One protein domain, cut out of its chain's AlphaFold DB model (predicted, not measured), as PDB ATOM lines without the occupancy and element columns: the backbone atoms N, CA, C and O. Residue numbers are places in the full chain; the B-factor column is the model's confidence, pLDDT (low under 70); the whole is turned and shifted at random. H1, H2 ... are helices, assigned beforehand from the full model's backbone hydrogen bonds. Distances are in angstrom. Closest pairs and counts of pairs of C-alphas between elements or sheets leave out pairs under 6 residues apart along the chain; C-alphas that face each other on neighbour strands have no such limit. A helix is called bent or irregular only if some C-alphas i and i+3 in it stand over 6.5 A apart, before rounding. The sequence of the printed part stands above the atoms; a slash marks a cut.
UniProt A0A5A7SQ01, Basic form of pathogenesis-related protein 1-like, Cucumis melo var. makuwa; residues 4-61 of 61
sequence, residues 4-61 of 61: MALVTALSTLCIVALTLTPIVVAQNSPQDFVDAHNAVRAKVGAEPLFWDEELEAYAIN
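Overview. This is residues 4 to 61 of the 61 residues of the protein "Basic form of pathogenesis-related protein 1-like" of Cucumis melo var. makuwa (UniProt A0A5A7SQ01). One long helix, H1, sticks out as a free arm from a small, loosely built head at its end, where H2, a chain stretch folding back beside it through residues 45 to 52, and the short helix H3 are strung out across the end of the arm. The three helices do not form a bundle, and the arm makes most of the length. The printed part has 58 residues, with three named helices in the order H1, H2, H3 and no named strand, and the class is all helix. The whole is extended, with a radius of gyration of the C-alphas of 19.4 A, and its outline is flat, spanning 58 by 32 by 12 A.

Along the chain. H1, the longest helix, holds residues 4 to 24 and measures 30.2 A from first to last C-alpha. It begins at C-alpha 4, (8.509, 78.915, -17.517), and ends at C-alpha 24, (23.688, 79.357, 8.632). H1 has a kink of 28 degrees near residue 18, and it is irregular, but only just: C-alphas 19 and 22 are 6.9 A apart. H2 holds residues 30 to 44 and measures 22.4 A. H3 holds residues 53 to 59, 9.8 A from first to last C-alpha, and ends at C-alpha 59, (35.784, 65.423, 25.964).

Arrangement. H1 touches no helix. Residues 4 to 29, of which 4 to 24 belong to H1, stand free, with no C-alpha 8 or more residues away along the chain within 10 A. A tight link of 5 residues joins H1 to H2, and the two are apart, with no C-alpha of the one within 8 A of the other. A short link of 8 residues joins H2 to H3, and these two are apart by the same measure. H1 and H3 are apart as well. In H3 every O i to N i+4 pair is within hydrogen-bond range; in H1 it is 15 of 17 pairs and in H2 8 of 11.

Size, cuts and confidence. The two C-alphas farthest apart are those of Met 4 and Gly 45, at 59.2 A, and the first and last printed C-alphas, of Met 4 and Asn 61, are 54.3 A apart. Without the stretch that stands free, the body has 32 residues, spans 32 by 15 by 11 A and has a radius of gyration of 10.9 A. The printed part has no cut and no long link, and residue 61 is the chain's last residue. The mean pLDDT of the printed part is 89.5; 8 residues are under 70, namely residues 21 to 27 and residue 61.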
ATOM      1  N   MET A   4       7.247  78.173 -17.509       83.56
ATOM      2  CA  MET A   4       8.509  78.915 -17.517       83.56
ATOM      3  C   MET A   4       8.751  79.659 -16.195       83.56
ATOM      4  O   MET A   4       9.806  79.506 -15.595       83.56
ATOM      5  N   ALA A   5       7.752  80.400 -15.699       88.56
ATOM      6  CA  ALA A   5       7.861  81.149 -14.447       88.56
ATOM      7  C   ALA A   5       8.041  80.228 -13.229       88.56
ATOM      8  O   ALA A   5       8.794  80.560 -12.319       88.56
ATOM      9  N   LEU A   6       7.397  79.053 -13.233       89.56
ATOM     10  CA  LEU A   6       7.575  78.049 -12.183       89.56
ATOM     11  C   LEU A   6       9.005  77.488 -12.174       89.56
ATOM     12  O   LEU A   6       9.604  77.380 -11.108       89.56
ATOM     13  N   VAL A   7       9.564  77.167 -13.346       90.12
ATOM     14  CA  VAL A   7      10.943  76.661 -13.462       90.12
ATOM     15  C   VAL A   7      11.946  77.714 -12.995       90.12
ATOM     16  O   VAL A   7      12.814  77.406 -12.184       90.12
ATOM     17  N   THR A   8      11.796  78.970 -13.423       91.31
ATOM     18  CA  THR A   8      12.690  80.057 -13.000       91.31
ATOM     19  C   THR A   8      12.617  80.312 -11.491       91.31
ATOM     20  O   THR A   8      13.653  80.491 -10.849       91.31
ATOM     21  N   ALA A   9      11.418  80.285 -10.899       93.19
ATOM     22  CA  ALA A   9      11.238  80.435  -9.455       93.19
ATOM     23  C   ALA A   9      11.882  79.282  -8.663       93.19
ATOM     24  O   ALA A   9      12.513  79.508  -7.634       93.19
ATOM     25  N   LEU A  10      11.776  78.047  -9.158       93.00
ATOM     26  CA  LEU A  10      12.360  76.886  -8.490       93.00
ATOM     27  C   LEU A  10      13.894  76.889  -8.581       93.00
ATOM     28  O   LEU A  10      14.573  76.637  -7.590       93.00
ATOM     29  N   SER A  11      14.451  77.240  -9.745       93.00
ATOM     30  CA  SER A  11      15.901  77.358  -9.929       93.00
ATOM     31  C   SER A  11      16.509  78.458  -9.061       93.00
ATOM     32  O   SER A  11      17.553  78.243  -8.450       93.00
ATOM     33  N   THR A  12      15.859  79.622  -8.967       94.00
ATOM     34  CA  THR A  12      16.333  80.719  -8.108       94.00
ATOM     35  C   THR A  12      16.282  80.340  -6.631       94.00
ATOM     36  O   THR A  12      17.256  80.579  -5.921       94.00
ATOM     37  N   LEU A  13      15.219  79.666  -6.184       93.75
ATOM     38  CA  LEU A  13      15.128  79.145  -4.820       93.75
ATOM     39  C   LEU A  13      16.247  78.137  -4.505       93.75
ATOM     40  O   LEU A  13      16.875  78.240  -3.454       93.75
ATOM     41  N   CYS A  14      16.536  77.203  -5.418       91.81
ATOM     42  CA  CYS A  14      17.629  76.243  -5.246       91.81
ATOM     43  C   CYS A  14      18.993  76.932  -5.129       91.81
ATOM     44  O   CYS A  14      19.773  76.591  -4.245       91.81
ATOM     45  N   ILE A  15      19.280  77.915  -5.990       92.25
ATOM     46  CA  ILE A  15      20.554  78.647  -5.952       92.25
ATOM     47  C   ILE A  15      20.701  79.395  -4.623       92.25
ATOM     48  O   ILE A  15      21.755  79.320  -4.002       92.25
ATOM     49  N   VAL A  16      19.644  80.067  -4.158       90.31
ATOM     50  CA  VAL A  16      19.650  80.776  -2.869       90.31
ATOM     51  C   VAL A  16      19.854  79.808  -1.697       90.31
ATOM     52  O   VAL A  16      20.638  80.093  -0.798       90.31
ATOM     53  N   ALA A  17      19.209  78.640  -1.707       85.88
ATOM     54  CA  ALA A  17      19.396  77.636  -0.660       85.88
ATOM     55  C   ALA A  17      20.840  77.100  -0.603       85.88
ATOM     56  O   ALA A  17      21.384  76.937   0.487       85.88
ATOM     57  N   LEU A  18      21.476  76.865  -1.758       84.12
ATOM     58  CA  LEU A  18      22.857  76.370  -1.833       84.12
ATOM     59  C   LEU A  18      23.909  77.412  -1.426       84.12
ATOM     60  O   LEU A  18      25.002  77.031  -1.020       84.12
ATOM     61  N   THR A  19      23.624  78.710  -1.560       83.00
ATOM     62  CA  THR A  19      24.570  79.772  -1.179       83.00
ATOM     63  C   THR A  19      24.425  80.211   0.275       83.00
ATOM     64  O   THR A  19      25.382  80.729   0.848       83.00
ATOM     65  N   LEU A  20      23.260  79.993   0.893       80.38
ATOM     66  CA  LEU A  20      23.004  80.334   2.296       80.38
ATOM     67  C   LEU A  20      23.494  79.268   3.292       80.38
ATOM     68  O   LEU A  20      23.726  79.596   4.453       80.38
ATOM     69  N   THR A  21      23.687  78.013   2.877       67.12
ATOM     70  CA  THR A  21      24.191  76.927   3.743       67.12
ATOM     71  C   THR A  21      25.466  77.272   4.529       67.12
ATOM     72  O   THR A  21      25.445  77.070   5.742       67.12
ATOM     73  N   PRO A  22      26.539  77.845   3.939       67.00
ATOM     74  CA  PRO A  22      27.743  78.208   4.696       67.00
ATOM     75  C   PRO A  22      27.560  79.403   5.647       67.00
ATOM     76  O   PRO A  22      28.431  79.649   6.471       67.00
ATOM     77  N   ILE A  23      26.463  80.163   5.535       69.25
ATOM     78  CA  ILE A  23      26.168  81.307   6.418       69.25
ATOM     79  C   ILE A  23      25.420  80.844   7.674       69.25
ATOM     80  O   ILE A  23      25.612  81.399   8.751       69.25
ATOM     81  N   VAL A  24      24.547  79.841   7.536       66.81
ATOM     82  CA  VAL A  24      23.688  79.357   8.632       66.81
ATOM     83  C   VAL A  24      24.345  78.210   9.404       66.81
ATOM     84  O   VAL A  24      24.087  78.035  10.593       66.81
ATOM     85  N   VAL A  25      25.215  77.444   8.746       63.97
ATOM     86  CA  VAL A  25      26.010  76.395   9.381       63.97
ATOM     87  C   VAL A  25      27.382  76.985   9.672       63.97
ATOM     88  O   VAL A  25      28.173  77.187   8.752       63.97
ATOM     89  N   ALA A  26      27.668  77.272  10.945       64.81
ATOM     90  CA  ALA A  26      29.052  77.465  11.361       64.81
ATOM     91  C   ALA A  26      29.845  76.241  10.883       64.81
ATOM     92  O   ALA A  26      29.411  75.111  11.125       64.81
ATOM     93  N   GLN A  27      30.949  76.456  10.164       65.19
ATOM     94  CA  GLN A  27      31.899  75.384   9.880       65.19
ATOM     95  C   GLN A  27      32.368  74.902  11.256       65.19
ATOM     96  O   GLN A  27      33.025  75.630  11.994       65.19
ATOM     97  N   ASN A  28      31.833  73.757  11.672       76.50
ATOM     98  CA  ASN A  28      32.017  73.195  13.006       76.50
ATOM     99  C   ASN A  28      32.900  71.952  12.905       76.50
ATOM    100  O   ASN A  28      32.707  70.979  13.634       76.50
ATOM    101  N   SER A  29      33.809  71.950  11.926       89.38
ATOM    102  CA  SER A  29      34.804  70.903  11.824       89.38
ATOM    103  C   SER A  29      35.837  71.099  12.940       89.38
ATOM    104  O   SER A  29      36.106  72.235  13.341       89.38
ATOM    105  N   PRO A  30      36.465  70.016  13.417       92.62
ATOM    106  CA  PRO A  30      37.676  70.066  14.235       92.62
ATOM    107  C   PRO A  30      38.680  71.159  13.839       92.62
ATOM    108  O   PRO A  30      39.213  71.876  14.690       92.62
ATOM    109  N   GLN A  31      38.895  71.329  12.530       93.00
ATOM    110  CA  GLN A  31      39.881  72.258  11.992       93.00
ATOM    111  C   GLN A  31      39.527  73.723  12.271       93.00
ATOM    112  O   GLN A  31      40.410  74.514  12.601       93.00
ATOM    113  N   ASP A  32      38.244  74.082  12.219       92.31
ATOM    114  CA  ASP A  32      37.795  75.458  12.450       92.31
ATOM    115  C   ASP A  32      38.162  75.933  13.867       92.31
ATOM    116  O   ASP A  32      38.563  77.085  14.074       92.31
ATOM    117  N   PHE A  33      38.104  75.024  14.847       92.19
ATOM    118  CA  PHE A  33      38.500  75.312  16.223       92.19
ATOM    119  C   PHE A  33      40.008  75.532  16.358       92.19
ATOM    120  O   PHE A  33      40.422  76.518  16.978       92.19
ATOM    121  N   VAL A  34      40.844  74.646  15.804       95.94
ATOM    122  CA  VAL A  34      42.309  74.785  15.917       95.94
ATOM    123  C   VAL A  34      42.836  75.972  15.118       95.94
ATOM    124  O   VAL A  34      43.715  76.676  15.614       95.94
ATOM    125  N   ASP A  35      42.258  76.280  13.956       95.62
ATOM    126  CA  ASP A  35      42.649  77.435  13.142       95.62
ATOM    127  C   ASP A  35      42.376  78.756  13.867       95.62
ATOM    128  O   ASP A  35      43.254  79.625  13.935       95.62
ATOM    129  N   ALA A  36      41.199  78.896  14.487       95.31
ATOM    130  CA  ALA A  36      40.854  80.084  15.265       95.31
ATOM    131  C   ALA A  36      41.826  80.311  16.438       95.31
ATOM    132  O   ALA A  36      42.268  81.441  16.679       95.31
ATOM    133  N   HIS A  37      42.214  79.242  17.141       96.69
ATOM    134  CA  HIS A  37      43.189  79.315  18.233       96.69
ATOM    135  C   HIS A  37      44.604  79.606  17.723       96.69
ATOM    136  O   HIS A  37      45.311  80.445  18.288       96.69
ATOM    137  N   ASN A  38      45.024  78.969  16.632       98.25
ATOM    138  CA  ASN A  38      46.347  79.176  16.052       98.25
ATOM    139  C   ASN A  38      46.529  80.606  15.536       98.25
ATOM    140  O   ASN A  38      47.592  81.196  15.738       98.25
ATOM    141  N   ALA A  39      45.476  81.217  14.985       98.00
ATOM    142  CA  ALA A  39      45.496  82.610  14.550       98.00
ATOM    143  C   ALA A  39      45.799  83.597  15.692       98.00
ATOM    144  O   ALA A  39      46.451  84.619  15.470       98.00
ATOM    145  N   VAL A  40      45.347  83.322  16.923       98.06
ATOM    146  CA  VAL A  40      45.674  84.157  18.093       98.06
ATOM    147  C   VAL A  40      46.998  83.760  18.749       98.06
ATOM    148  O   VAL A  40      47.741  84.650  19.157       98.06
ATOM    149  N   ARG A  41      47.350  82.467  18.783       98.44
ATOM    150  CA  ARG A  41      48.652  81.971  19.278       98.44
ATOM    151  C   ARG A  41      49.825  82.532  18.478       98.44
ATOM    152  O   ARG A  41      50.810  82.973  19.068       98.44
ATOM    153  N   ALA A  42      49.676  82.627  17.158       98.50
ATOM    154  CA  ALA A  42      50.673  83.229  16.280       98.50
ATOM    155  C   ALA A  42      50.978  84.693  16.649       98.50
ATOM    156  O   ALA A  42      52.123  85.129  16.546       98.50
ATOM    157  N   LYS A  43      49.989  85.450  17.154       98.44
ATOM    158  CA  LYS A  43      50.175  86.861  17.558       98.44
ATOM    159  C   LYS A  43      51.091  87.022  18.768       98.44
ATOM    160  O   LYS A  43      51.637  88.102  18.965       98.44
ATOM    161  N   VAL A  44      51.241  85.971  19.572       98.31
ATOM    162  CA  VAL A  44      52.088  85.958  20.771       98.31
ATOM    163  C   VAL A  44      53.311  85.047  20.617       98.31
ATOM    164  O   VAL A  44      54.014  84.814  21.593       98.31
ATOM    165  N   GLY A  45      53.575  84.533  19.409       98.31
ATOM    166  CA  GLY A  45      54.715  83.650  19.137       98.31
ATOM    167  C   GLY A  45      54.606  82.256  19.763       98.31
ATOM    168  O   GLY A  45      55.627  81.623  20.002       98.31
ATOM    169  N   ALA A  46      53.392  81.786  20.065       98.56
ATOM    170  CA  ALA A  46      53.180  80.435  20.571       98.56
ATOM    171  C   ALA A  46      53.081  79.417  19.420       98.56
ATOM    172  O   ALA A  46      52.453  79.695  18.398       98.56
ATOM    173  N   GLU A  47      53.650  78.225  19.624       98.38
ATOM    174  CA  GLU A  47      53.609  77.103  18.671       98.38
ATOM    175  C   GLU A  47      52.170  76.721  18.281       98.38
ATOM    176  O   GLU A  47      51.273  76.819  19.122       98.38
ATOM    177  N   PRO A  48      51.903  76.267  17.049       98.12
ATOM    178  CA  PRO A  48      50.562  75.878  16.630       98.12
ATOM    179  C   PRO A  48      50.074  74.608  17.344       98.12
ATOM    180  O   PRO A  48      50.848  73.725  17.706       98.12
ATOM    181  N   LEU A  49      48.764  74.525  17.532       98.06
ATOM    182  CA  LEU A  49      48.042  73.339  17.972       98.06
ATOM    183  C   LEU A  49      47.621  72.502  16.760       98.06
ATOM    184  O   LEU A  49      47.363  73.044  15.683       98.06
ATOM    185  N   PHE A  50      47.494  71.198  16.968       97.06
ATOM    186  CA  PHE A  50      46.848  70.256  16.056       97.06
ATOM    187  C   PHE A  50      45.627  69.647  16.751       97.06
ATOM    188  O   PHE A  50      45.545  69.659  17.980       97.06
ATOM    189  N   TRP A  51      44.668  69.158  15.967       97.00
ATOM    190  CA  TRP A  51      43.532  68.431  16.526       97.00
ATOM    191  C   TRP A  51      43.983  67.062  17.028       97.00
ATOM    192  O   TRP A  51      44.767  66.390  16.358       97.00
ATOM    193  N   ASP A  52      43.482  66.662  18.192       97.25
ATOM    194  CA  ASP A  52      43.810  65.399  18.842       97.25
ATOM    195  C   ASP A  52      42.521  64.590  19.043       97.25
ATOM    196  O   ASP A  52      41.626  64.997  19.787       97.25
ATOM    197  N   GLU A  53      42.424  63.457  18.346       96.06
ATOM    198  CA  GLU A  53      41.248  62.577  18.371       96.06
ATOM    199  C   GLU A  53      41.074  61.862  19.726       96.06
ATOM    200  O   GLU A  53      39.951  61.539  20.114       96.06
ATOM    201  N   GLU A  54      42.155  61.629  20.480       96.81
ATOM    202  CA  GLU A  54      42.080  61.029  21.818       96.81
ATOM    203  C   GLU A  54      41.506  62.038  22.820       96.81
ATOM    204  O   GLU A  54      40.636  61.700  23.628       96.81
ATOM    205  N   LEU A  55      41.931  63.303  22.724       95.75
ATOM    206  CA  LEU A  55      41.379  64.391  23.531       95.75
ATOM    207  C   LEU A  55      39.907  64.673  23.190       95.75
ATOM    208  O   LEU A  55      39.114  64.940  24.095       95.75
ATOM    209  N   GLU A  56      39.526  64.587  21.913       94.94
ATOM    210  CA  GLU A  56      38.125  64.658  21.482       94.94
ATOM    211  C   GLU A  56      37.294  63.537  22.117       94.94
ATOM    212  O   GLU A  56      36.264  63.807  22.738       94.94
ATOM    213  N   ALA A  57      37.763  62.288  22.020       95.69
ATOM    214  CA  ALA A  57      37.082  61.142  22.616       95.69
ATOM    215  C   ALA A  57      36.926  61.290  24.138       95.69
ATOM    216  O   ALA A  57      35.885  60.929  24.690       95.69
ATOM    217  N   TYR A  58      37.925  61.862  24.816       96.06
ATOM    218  CA  TYR A  58      37.851  62.171  26.242       96.06
ATOM    219  C   TYR A  58      36.802  63.248  26.562       96.06
ATOM    220  O   TYR A  58      36.077  63.116  27.546       96.06
ATOM    221  N   ALA A  59      36.697  64.298  25.743       93.38
ATOM    222  CA  ALA A  59      35.784  65.423  25.964       93.38
ATOM    223  C   ALA A  59      34.298  65.097  25.707       93.38
ATOM    224  O   ALA A  59      33.430  65.863  26.120       93.38
ATOM    225  N   ILE A  60      34.001  63.988  25.023       87.19
ATOM    226  CA  ILE A  60      32.630  63.516  24.750       87.19
ATOM    227  C   ILE A  60      31.987  62.823  25.978       87.19
ATOM    228  O   ILE A  60      30.771  62.615  25.988       87.19
ATOM    229  N   ASN A  61      32.771  62.491  27.011       62.00
ATOM    230  CA  ASN A  61      32.325  61.823  28.246       62.00
ATOM    231  C   ASN A  61      31.781  62.793  29.308       62.00
ATOM    232  O   ASN A  61      30.836  62.389  30.025       62.00
TER     233      ASN A  61